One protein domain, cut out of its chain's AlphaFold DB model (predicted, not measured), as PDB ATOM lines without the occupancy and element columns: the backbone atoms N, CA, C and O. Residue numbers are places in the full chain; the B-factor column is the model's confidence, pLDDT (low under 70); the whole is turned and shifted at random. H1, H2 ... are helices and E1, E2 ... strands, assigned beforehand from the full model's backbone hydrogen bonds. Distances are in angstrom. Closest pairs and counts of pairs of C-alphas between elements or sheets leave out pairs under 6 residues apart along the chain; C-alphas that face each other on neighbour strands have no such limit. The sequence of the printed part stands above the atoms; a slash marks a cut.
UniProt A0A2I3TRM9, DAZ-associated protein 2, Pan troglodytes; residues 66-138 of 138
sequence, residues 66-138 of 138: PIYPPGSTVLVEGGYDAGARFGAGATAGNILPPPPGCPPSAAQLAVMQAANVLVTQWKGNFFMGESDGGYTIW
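Overview. This is residues 66 to 138 of the 138 residues of the protein "DAZ-associated protein 2" of Pan troglodytes (UniProt A0A2I3TRM9). This has little regular structure: a small sheet of three strands, with one short helix, H1, over one face and long loops around them. The 73 printed residues hold E1, H1, E2, E3 in chain order, 24 residues in all; the sheet, E1 E2 E3, is mixed, and so is the class. It is only just compact, close to loose, with a radius of gyration of the C-alphas of 13.3 A, spanning 39 by 28 by 22 A.

Arrangement. E1, residues 73 to 80, bends by 74 degrees at residue 77. It is parallel to E2, residues 116 to 121; N 76 and O 118, 2.8 A apart, are within hydrogen-bond range. H1, residues 106 to 112, is on the sheet over E2, at a height of 8.4 A; the closest C-alphas, Ala 107 and Val 117, are 6.3 A apart. Every O i to N i+4 pair in H1 is within range. E1, H1 and E2 form a strand-helix-strand unit, parallel strands joined through a helix, with a right-handed crossover. E2 and E3, residues 135 to 137, are an antiparallel hairpin; N 119 and O 136 are 2.8 A apart.

Along the chain. E1 begins at C-alpha 73 (-6.702, -28.404, -47.758) and measures 17.5 A, H1 9.9 A, E2 16.4 A; E3, 7.0 A, ends at C-alpha 137 (-6.107, -25.692, -39.248).

Size, cuts and confidence. The farthest C-alphas, Pro 70 and Phe 127, are 41.2 A apart. The printed part has no cut; links E1 to H1 and E2 to E3 are long. pLDDT is under 70 in 21 residues, among them 87 to 98.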
ATOM      1  N   PRO A  66     -14.108 -20.872 -55.971       67.31
ATOM      2  CA  PRO A  66     -13.618 -22.220 -56.246       67.31
ATOM      3  C   PRO A  66     -14.448 -23.311 -55.552       67.31
ATOM      4  O   PRO A  66     -14.918 -23.137 -54.425       67.31
ATOM      5  N   ILE A  67     -14.593 -24.451 -56.239       68.06
ATOM      6  CA  ILE A  67     -15.107 -25.697 -55.664       68.06
ATOM      7  C   ILE A  67     -13.911 -26.537 -55.213       68.06
ATOM      8  O   ILE A  67     -13.057 -26.909 -56.017       68.06
ATOM      9  N   TYR A  68     -13.865 -26.832 -53.925       73.62
ATOM     10  CA  TYR A  68     -12.883 -27.651 -53.250       73.62
ATOM     11  C   TYR A  68     -13.399 -29.098 -53.187       73.62
ATOM     12  O   TYR A  68     -14.458 -29.352 -52.613       73.62
ATOM     13  N   PRO A  69     -12.685 -30.068 -53.781       75.19
ATOM     14  CA  PRO A  69     -12.994 -31.485 -53.619       75.19
ATOM     15  C   PRO A  69     -13.039 -31.914 -52.137       75.19
ATOM     16  O   PRO A  69     -12.291 -31.359 -51.327       75.19
ATOM     17  N   PRO A  70     -13.832 -32.935 -51.763       73.25
ATOM     18  CA  PRO A  70     -13.809 -33.492 -50.410       73.25
ATOM     19  C   PRO A  70     -12.396 -33.924 -49.992       73.25
ATOM     20  O   PRO A  70     -11.704 -34.597 -50.756       73.25
ATOM     21  N   GLY A  71     -11.966 -33.539 -48.787       75.06
ATOM     22  CA  GLY A  71     -10.605 -33.794 -48.294       75.06
ATOM     23  C   GLY A  71      -9.541 -32.808 -48.794       75.06
ATOM     24  O   GLY A  71      -8.352 -33.042 -48.590       75.06
ATOM     25  N   SER A  72      -9.942 -31.713 -49.447       75.31
ATOM     26  CA  SER A  72      -9.014 -30.643 -49.832       75.31
ATOM     27  C   SER A  72      -8.526 -29.847 -48.626       75.31
ATOM     28  O   SER A  72      -9.290 -29.588 -47.700       75.31
ATOM     29  N   THR A  73      -7.280 -29.377 -48.693       76.75
ATOM     30  CA  THR A  73      -6.702 -28.404 -47.758       76.75
ATOM     31  C   THR A  73      -6.506 -27.062 -48.462       76.75
ATOM     32  O   THR A  73      -5.744 -26.975 -49.427       76.75
ATOM     33  N   VAL A  74      -7.169 -26.012 -47.987       79.12
ATOM     34  CA  VAL A  74      -7.090 -24.652 -48.528       79.12
ATOM     35  C   VAL A  74      -6.134 -23.824 -47.688       79.12
ATOM     36  O   VAL A  74      -6.329 -23.676 -46.485       79.12
ATOM     37  N   LEU A  75      -5.112 -23.270 -48.336       83.81
ATOM     38  CA  LEU A  75      -4.160 -22.349 -47.724       83.81
ATOM     39  C   LEU A  75      -4.717 -20.924 -47.773       83.81
ATOM     40  O   LEU A  75      -5.026 -20.419 -48.852       83.81
ATOM     41  N   VAL A  76      -4.823 -20.273 -46.618       81.56
ATOM     42  CA  VAL A  76      -5.196 -18.859 -46.496       81.56
ATOM     43  C   VAL A  76      -4.036 -18.126 -45.843       81.56
ATOM     44  O   VAL A  76      -3.817 -18.235 -44.638       81.56
ATOM     45  N   GLU A  77      -3.264 -17.409 -46.652       80.69
ATOM     46  CA  GLU A  77      -2.104 -16.673 -46.161       80.69
ATOM     47  C   GLU A  77      -2.531 -15.429 -45.369       80.69
ATOM     48  O   GLU A  77      -3.418 -14.692 -45.804       80.69
ATOM     49  N   GLY A  78      -1.903 -15.187 -44.217       81.06
ATOM     50  CA  GLY A  78      -2.079 -13.947 -43.458       81.06
ATOM     51  C   GLY A  78      -3.494 -13.732 -42.917       81.06
ATOM     52  O   GLY A  78      -3.952 -12.599 -42.807       81.06
ATOM     53  N   GLY A  79      -4.218 -14.804 -42.596       79.06
ATOM     54  CA  GLY A  79      -5.618 -14.715 -42.179       79.06
ATOM     55  C   GLY A  79      -5.842 -14.335 -40.712       79.06
ATOM     56  O   GLY A  79      -6.997 -14.195 -40.313       79.06
ATOM     57  N   TYR A  80      -4.791 -14.181 -39.898       77.62
ATOM     58  CA  TYR A  80      -4.913 -13.710 -38.513       77.62
ATOM     59  C   TYR A  80      -3.670 -12.953 -38.011       77.62
ATOM     60  O   TYR A  80      -2.567 -13.147 -38.509       77.62
ATOM     61  N   ASP A  81      -3.864 -12.099 -37.005       81.19
ATOM     62  CA  ASP A  81      -2.842 -11.241 -36.387       81.19
ATOM     63  C   ASP A  81      -1.823 -12.007 -35.519       81.19
ATOM     64  O   ASP A  81      -2.129 -13.077 -34.983       81.19
ATOM     65  N   ALA A  82      -0.626 -11.447 -35.306       72.94
ATOM     66  CA  ALA A  82       0.435 -12.116 -34.561       72.94
ATOM     67  C   ALA A  82       0.063 -12.496 -33.109       72.94
ATOM     68  O   ALA A  82       0.616 -13.452 -32.547       72.94
ATOM     69  N   GLY A  83      -0.901 -11.791 -32.515       72.75
ATOM     70  CA  GLY A  83      -1.413 -12.030 -31.168       72.75
ATOM     71  C   GLY A  83      -2.626 -12.959 -31.074       72.75
ATOM     72  O   GLY A  83      -3.028 -13.281 -29.952       72.75
ATOM     73  N   ALA A  84      -3.219 -13.402 -32.190       75.38
ATOM     74  CA  ALA A  84      -4.429 -14.224 -32.153       75.38
ATOM     75  C   ALA A  84      -4.156 -15.581 -31.480       75.38
ATOM     76  O   ALA A  84      -3.289 -16.352 -31.895       75.38
ATOM     77  N   ARG A  85      -4.891 -15.882 -30.402       70.62
ATOM     78  CA  ARG A  85      -4.761 -17.135 -29.648       70.62
ATOM     79  C   ARG A  85      -5.977 -18.008 -29.888       70.62
ATOM     80  O   ARG A  85      -7.062 -17.745 -29.380       70.62
ATOM     81  N   PHE A  86      -5.771 -19.068 -30.649       70.94
ATOM     82  CA  PHE A  86      -6.753 -20.118 -30.845       70.94
ATOM     83  C   PHE A  86      -6.584 -21.160 -29.736       70.94
ATOM     84  O   PHE A  86      -5.495 -21.699 -29.547       70.94
ATOM     85  N   GLY A  87      -7.632 -21.392 -28.943       63.78
ATOM     86  CA  GLY A  87      -7.603 -22.381 -27.860       63.78
ATOM     87  C   GLY A  87      -7.499 -23.824 -28.372       63.78
ATOM     88  O   GLY A  87      -7.767 -24.104 -29.538       63.78
ATOM     89  N   ALA A  88      -7.147 -24.765 -27.490       49.88
ATOM     90  CA  ALA A  88      -7.210 -26.192 -27.808       49.88
ATOM     91  C   ALA A  88      -8.655 -26.581 -28.176       49.88
ATOM     92  O   ALA A  88      -9.571 -26.370 -27.385       49.88
ATOM     93  N   GLY A  89      -8.863 -27.108 -29.387       53.62
ATOM     94  CA  GLY A  89     -10.201 -27.398 -29.922       53.62
ATOM     95  C   GLY A  89     -10.870 -26.230 -30.651       53.62
ATOM     96  O   GLY A  89     -12.054 -26.310 -30.983       53.62
ATOM     97  N   ALA A  90     -10.138 -25.146 -30.921       54.81
ATOM     98  CA  ALA A  90     -10.584 -24.124 -31.851       54.81
ATOM     99  C   ALA A  90     -11.015 -24.803 -33.171       54.81
ATOM    100  O   ALA A  90     -10.291 -25.611 -33.742       54.81
ATOM    101  N   THR A  91     -12.265 -24.563 -33.560       55.03
ATOM    102  CA  THR A  91     -12.948 -25.224 -34.680       55.03
ATOM    103  C   THR A  91     -13.213 -24.179 -35.766       55.03
ATOM    104  O   THR A  91     -13.160 -22.977 -35.494       55.03
ATOM    105  N   ALA A  92     -13.583 -24.610 -36.975       54.75
ATOM    106  CA  ALA A  92     -14.005 -23.755 -38.090       54.75
ATOM    107  C   ALA A  92     -15.046 -22.671 -37.724       54.75
ATOM    108  O   ALA A  92     -15.177 -21.683 -38.438       54.75
ATOM    109  N   GLY A  93     -15.740 -22.803 -36.584       52.16
ATOM    110  CA  GLY A  93     -16.622 -21.783 -36.002       52.16
ATOM    111  C   GLY A  93     -15.948 -20.465 -35.581       52.16
ATOM    112  O   GLY A  93     -16.658 -19.512 -35.278       52.16
ATOM    113  N   ASN A  94     -14.612 -20.370 -35.598       58.53
ATOM    114  CA  ASN A  94     -13.909 -19.080 -35.501       58.53
ATOM    115  C   ASN A  94     -13.997 -18.261 -36.798       58.53
ATOM    116  O   ASN A  94     -13.781 -17.049 -36.781       58.53
ATOM    117  N   ILE A  95     -14.303 -18.909 -37.925       64.62
ATOM    118  CA  ILE A  95     -14.583 -18.222 -39.178       64.62
ATOM    119  C   ILE A  95     -16.042 -17.776 -39.128       64.62
ATOM    120  O   ILE A  95     -16.961 -18.584 -39.255       64.62
ATOM    121  N   LEU A  96     -16.247 -16.477 -38.901       67.44
ATOM    122  CA  LEU A  96     -17.581 -15.889 -38.833       67.44
ATOM    123  C   LEU A  96     -18.360 -16.193 -40.122       67.44
ATOM    124  O   LEU A  96     -17.757 -16.187 -41.198       67.44
ATOM    125  N   PRO A  97     -19.681 -16.435 -40.057       60.78
ATOM    126  CA  PRO A  97     -20.497 -16.561 -41.257       60.78
ATOM    127  C   PRO A  97     -20.412 -15.278 -42.105       60.78
ATOM    128  O   PRO A  97     -20.214 -14.190 -41.552       60.78
ATOM    129  N   PRO A  98     -20.540 -15.377 -43.440       68.69
ATOM    130  CA  PRO A  98     -20.472 -14.214 -44.316       68.69
ATOM    131  C   PRO A  98     -21.564 -13.196 -43.946       68.69
ATOM    132  O   PRO A  98     -22.722 -13.587 -43.763       68.69
ATOM    133  N   PRO A  99     -21.230 -11.896 -43.829       73.06
ATOM    134  CA  PRO A  99     -22.227 -10.860 -43.604       73.06
ATOM    135  C   PRO A  99     -23.276 -10.861 -44.728       73.06
ATOM    136  O   PRO A  99     -22.915 -11.057 -45.892       73.06
ATOM    137  N   PRO A 100     -24.561 -10.599 -44.431       73.94
ATOM    138  CA  PRO A 100     -25.582 -10.459 -45.465       73.94
ATOM    139  C   PRO A 100     -25.174  -9.421 -46.522       73.94
ATOM    140  O   PRO A 100     -24.890  -8.272 -46.195       73.94
ATOM    141  N   GLY A 101     -25.135  -9.826 -47.794       70.19
ATOM    142  CA  GLY A 101     -24.769  -8.959 -48.925       70.19
ATOM    143  C   GLY A 101     -23.265  -8.841 -49.213       70.19
ATOM    144  O   GLY A 101     -22.895  -8.284 -50.249       70.19
ATOM    145  N   CYS A 102     -22.396  -9.397 -48.363       72.00
ATOM    146  CA  CYS A 102     -20.965  -9.497 -48.638       72.00
ATOM    147  C   CYS A 102     -20.630 -10.865 -49.255       72.00
ATOM    148  O   CYS A 102     -21.123 -11.889 -48.775       72.00
ATOM    149  N   PRO A 103     -19.781 -10.915 -50.296       68.06
ATOM    150  CA  PRO A 103     -19.302 -12.186 -50.817       68.06
ATOM    151  C   PRO A 103     -18.492 -12.934 -49.738       68.06
ATOM    152  O   PRO A 103     -17.744 -12.290 -48.995       68.06
ATOM    153  N   PRO A 104     -18.608 -14.272 -49.640       71.75
ATOM    154  CA  PRO A 104     -17.821 -15.058 -48.696       71.75
ATOM    155  C   PRO A 104     -16.315 -14.984 -48.998       71.75
ATOM    156  O   PRO A 104     -15.898 -15.001 -50.156       71.75
ATOM    157  N   SER A 105     -15.490 -14.938 -47.955       75.00
ATOM    158  CA  SER A 105     -14.033 -15.040 -48.038       75.00
ATOM    159  C   SER A 105     -13.588 -16.455 -48.431       75.00
ATOM    160  O   SER A 105     -14.336 -17.422 -48.294       75.00
ATOM    161  N   ALA A 106     -12.338 -16.608 -48.883       72.38
ATOM    162  CA  ALA A 106     -11.784 -17.910 -49.276       72.38
ATOM    163  C   ALA A 106     -11.862 -18.954 -48.147       72.38
ATOM    164  O   ALA A 106     -12.215 -20.108 -48.379       72.38
ATOM    165  N   ALA A 107     -11.600 -18.527 -46.912       76.62
ATOM    166  CA  ALA A 107     -11.679 -19.381 -45.736       76.62
ATOM    167  C   ALA A 107     -13.131 -19.811 -45.447       76.62
ATOM    168  O   ALA A 107     -13.385 -20.970 -45.127       76.62
ATOM    169  N   GLN A 108     -14.095 -18.898 -45.630       74.94
ATOM    170  CA  GLN A 108     -15.525 -19.193 -45.493       74.94
ATOM    171  C   GLN A 108     -15.994 -20.188 -46.561       74.94
ATOM    172  O   GLN A 108     -16.656 -21.167 -46.229       74.94
ATOM    173  N   LEU A 109     -15.609 -19.987 -47.827       76.25
ATOM    174  CA  LEU A 109     -15.942 -20.904 -48.924       76.25
ATOM    175  C   LEU A 109     -15.394 -22.310 -48.687       76.25
ATOM    176  O   LEU A 109     -16.095 -23.292 -48.926       76.25
ATOM    177  N   ALA A 110     -14.160 -22.403 -48.198       74.38
ATOM    178  CA  ALA A 110     -13.514 -23.674 -47.917       74.38
ATOM    179  C   ALA A 110     -14.226 -24.440 -46.789       74.38
ATOM    180  O   ALA A 110     -14.585 -25.603 -46.976       74.38
ATOM    181  N   VAL A 111     -14.556 -23.771 -45.677       73.94
ATOM    182  CA  VAL A 111     -15.331 -24.383 -44.580       73.94
ATOM    183  C   VAL A 111     -16.725 -24.815 -45.042       73.94
ATOM    184  O   VAL A 111     -17.168 -25.915 -44.714       73.94
ATOM    185  N   MET A 112     -17.416 -23.988 -45.834       77.81
ATOM    186  CA  MET A 112     -18.753 -24.310 -46.361       77.81
ATOM    187  C   MET A 112     -18.762 -25.580 -47.221       77.81
ATOM    188  O   MET A 112     -19.785 -26.256 -47.302       77.81
ATOM    189  N   GLN A 113     -17.636 -25.906 -47.854       76.25
ATOM    190  CA  GLN A 113     -17.481 -27.077 -48.718       76.25
ATOM    191  C   GLN A 113     -16.818 -28.263 -48.001       76.25
ATOM    192  O   GLN A 113     -16.412 -29.224 -48.649       76.25
ATOM    193  N   ALA A 114     -16.724 -28.209 -46.666       74.00
ATOM    194  CA  ALA A 114     -16.061 -29.213 -45.834       74.00
ATOM    195  C   ALA A 114     -14.588 -29.462 -46.221       74.00
ATOM    196  O   ALA A 114     -14.064 -30.561 -46.028       74.00
ATOM    197  N   ALA A 115     -13.921 -28.445 -46.772       77.56
ATOM    198  CA  ALA A 115     -12.481 -28.456 -46.959       77.56
ATOM    199  C   ALA A 115     -11.787 -28.061 -45.654       77.56
ATOM    200  O   ALA A 115     -12.269 -27.209 -44.903       77.56
ATOM    201  N   ASN A 116     -10.625 -28.657 -45.411       81.69
ATOM    202  CA  ASN A 116      -9.744 -28.228 -44.342       81.69
ATOM    203  C   ASN A 116      -9.169 -26.858 -44.684       81.69
ATOM    204  O   ASN A 116      -8.754 -26.627 -45.821       81.69
ATOM    205  N   VAL A 117      -9.102 -25.957 -43.714       79.50
ATOM    206  CA  VAL A 117      -8.570 -24.609 -43.943       79.50
ATOM    207  C   VAL A 117      -7.330 -24.412 -43.103       79.50
ATOM    208  O   VAL A 117      -7.423 -24.320 -41.886       79.50
ATOM    209  N   LEU A 118      -6.177 -24.324 -43.758       85.31
ATOM    210  CA  LEU A 118      -4.898 -23.984 -43.153       85.31
ATOM    211  C   LEU A 118      -4.680 -22.473 -43.305       85.31
ATOM    212  O   LEU A 118      -4.368 -21.980 -44.386       85.31
ATOM    213  N   VAL A 119      -4.865 -21.732 -42.218       82.88
ATOM    214  CA  VAL A 119      -4.678 -20.279 -42.172       82.88
ATOM    215  C   VAL A 119      -3.305 -19.974 -41.585       82.88
ATOM    216  O   VAL A 119      -2.967 -20.522 -40.536       82.88
ATOM    217  N   THR A 120      -2.520 -19.102 -42.212       83.06
ATOM    218  CA  THR A 120      -1.246 -18.629 -41.646       83.06
ATOM    219  C   THR A 120      -1.397 -17.260 -40.994       83.06
ATOM    220  O   THR A 120      -2.282 -16.474 -41.332       83.06
ATOM    221  N   GLN A 121      -0.528 -16.992 -40.028       80.75
ATOM    222  CA  GLN A 121      -0.374 -15.701 -39.376       80.75
ATOM    223  C   GLN A 121       0.063 -14.641 -40.391       80.75
ATOM    224  O   GLN A 121       0.799 -14.940 -41.337       80.75
ATOM    225  N   TRP A 122      -0.372 -13.402 -40.184       78.94
ATOM    226  CA  TRP A 122       0.150 -12.248 -40.903       78.94
ATOM    227  C   TRP A 122       1.666 -12.148 -40.708       78.94
ATOM    228  O   TRP A 122       2.190 -12.462 -39.641       78.94
ATOM    229  N   LYS A 123       2.373 -11.715 -41.753       76.12
ATOM    230  CA  LYS A 123       3.816 -11.477 -41.701       76.12
ATOM    231  C   LYS A 123       4.110 -10.409 -40.643       76.12
ATOM    232  O   LYS A 123       3.762  -9.244 -40.832       76.12
ATOM    233  N   GLY A 124       4.736 -10.807 -39.545       70.75
ATOM    234  CA  GLY A 124       5.151  -9.912 -38.480       70.75
ATOM    235  C   GLY A 124       6.337  -9.052 -38.908       70.75
ATOM    236  O   GLY A 124       7.172  -9.439 -39.731       70.75
ATOM    237  N   ASN A 125       6.439  -7.861 -38.325       71.88
ATOM    238  CA  ASN A 125       7.644  -7.053 -38.445       71.88
ATOM    239  C   ASN A 125       8.599  -7.380 -37.290       71.88
ATOM    240  O   ASN A 125       8.340  -7.026 -36.140       71.88
ATOM    241  N   PHE A 126       9.762  -7.955 -37.615       65.12
ATOM    242  CA  PHE A 126      10.806  -8.309 -36.641       65.12
ATOM    243  C   PHE A 126      11.191  -7.150 -35.695       65.12
ATOM    244  O   PHE A 126      11.431  -7.366 -34.511       65.12
ATOM    245  N   PHE A 127      11.199  -5.902 -36.184       67.19
ATOM    246  CA  PHE A 127      11.522  -4.713 -35.378       67.19
ATOM    247  C   PHE A 127      10.491  -4.385 -34.290       67.19
ATOM    248  O   PHE A 127      10.839  -3.732 -33.309       67.19
ATOM    249  N   MET A 128       9.241  -4.823 -34.451       71.56
ATOM    250  CA  MET A 128       8.160  -4.584 -33.490       71.56
ATOM    251  C   MET A 128       8.028  -5.719 -32.459       71.56
ATOM    252  O   MET A 128       7.168  -5.652 -31.586       71.56
ATOM    253  N   GLY A 129       8.862  -6.763 -32.555       61.34
ATOM    254  CA  GLY A 129       8.774  -7.953 -31.706       61.34
ATOM    255  C   GLY A 129       7.602  -8.882 -32.046       61.34
ATOM    256  O   GLY A 129       7.277  -9.762 -31.250       61.34
ATOM    257  N   GLU A 130       6.964  -8.705 -33.207       64.12
ATOM    258  CA  GLU A 130       5.927  -9.621 -33.680       64.12
ATOM    259  C   GLU A 130       6.531 -10.944 -34.160       64.12
ATOM    260  O   GLU A 130       7.627 -10.991 -34.719       64.12
ATOM    261  N   SER A 131       5.812 -12.038 -33.905       66.81
ATOM    262  CA  SER A 131       6.207 -13.377 -34.341       66.81
ATOM    263  C   SER A 131       5.718 -13.632 -35.763       66.81
ATOM    264  O   SER A 131       4.588 -13.284 -36.090       66.81
ATOM    265  N   ASP A 132       6.564 -14.262 -36.573       68.38
ATOM    266  CA  ASP A 132       6.232 -14.780 -37.898       68.38
ATOM    267  C   ASP A 132       5.976 -16.294 -37.844       68.38
ATOM    268  O   ASP A 132       6.608 -17.019 -37.072       68.38
ATOM    269  N   GLY A 133       5.137 -16.794 -38.753       73.38
ATOM    270  CA  GLY A 133       5.110 -18.218 -39.111       73.38
ATOM    271  C   GLY A 133       4.130 -19.101 -38.337       73.38
ATOM    272  O   GLY A 133       4.192 -20.325 -38.470       73.38
ATOM    273  N   GLY A 134       3.205 -18.528 -37.565       81.56
ATOM    274  CA  GLY A 134       2.088 -19.295 -37.008       81.56
ATOM    275  C   GLY A 134       1.160 -19.845 -38.100       81.56
ATOM    276  O   GLY A 134       0.936 -19.200 -39.125       81.56
ATOM    277  N   TYR A 135       0.551 -21.011 -37.873       75.81
ATOM    278  CA  TYR A 135      -0.567 -21.502 -38.682       75.81
ATOM    279  C   TYR A 135      -1.624 -22.212 -37.823       75.81
ATOM    280  O   TYR A 135      -1.316 -22.727 -36.752       75.81
ATOM    281  N   THR A 136      -2.876 -22.213 -38.277       74.50
ATOM    282  CA  THR A 136      -4.001 -22.912 -37.639       74.50
ATOM    283  C   THR A 136      -4.809 -23.660 -38.691       74.50
ATOM    284  O   THR A 136      -4.930 -23.180 -39.816       74.50
ATOM    285  N   ILE A 137      -5.328 -24.838 -38.344       78.62
ATOM    286  CA  ILE A 137      -6.107 -25.692 -39.248       78.62
ATOM    287  C   ILE A 137      -7.489 -25.913 -38.650       78.62
ATOM    288  O   ILE A 137      -7.594 -26.222 -37.463       78.62
ATOM    289  N   TRP A 138      -8.517 -25.787 -39.485       74.25
ATOM    290  CA  TRP A 138      -9.895 -26.148 -39.165       74.25
ATOM    291  C   TRP A 138     -10.406 -27.260 -40.076       74.25
ATOM    292  O   TRP A 138      -9.933 -27.337 -41.238       74.25
TER     293      TRP A 138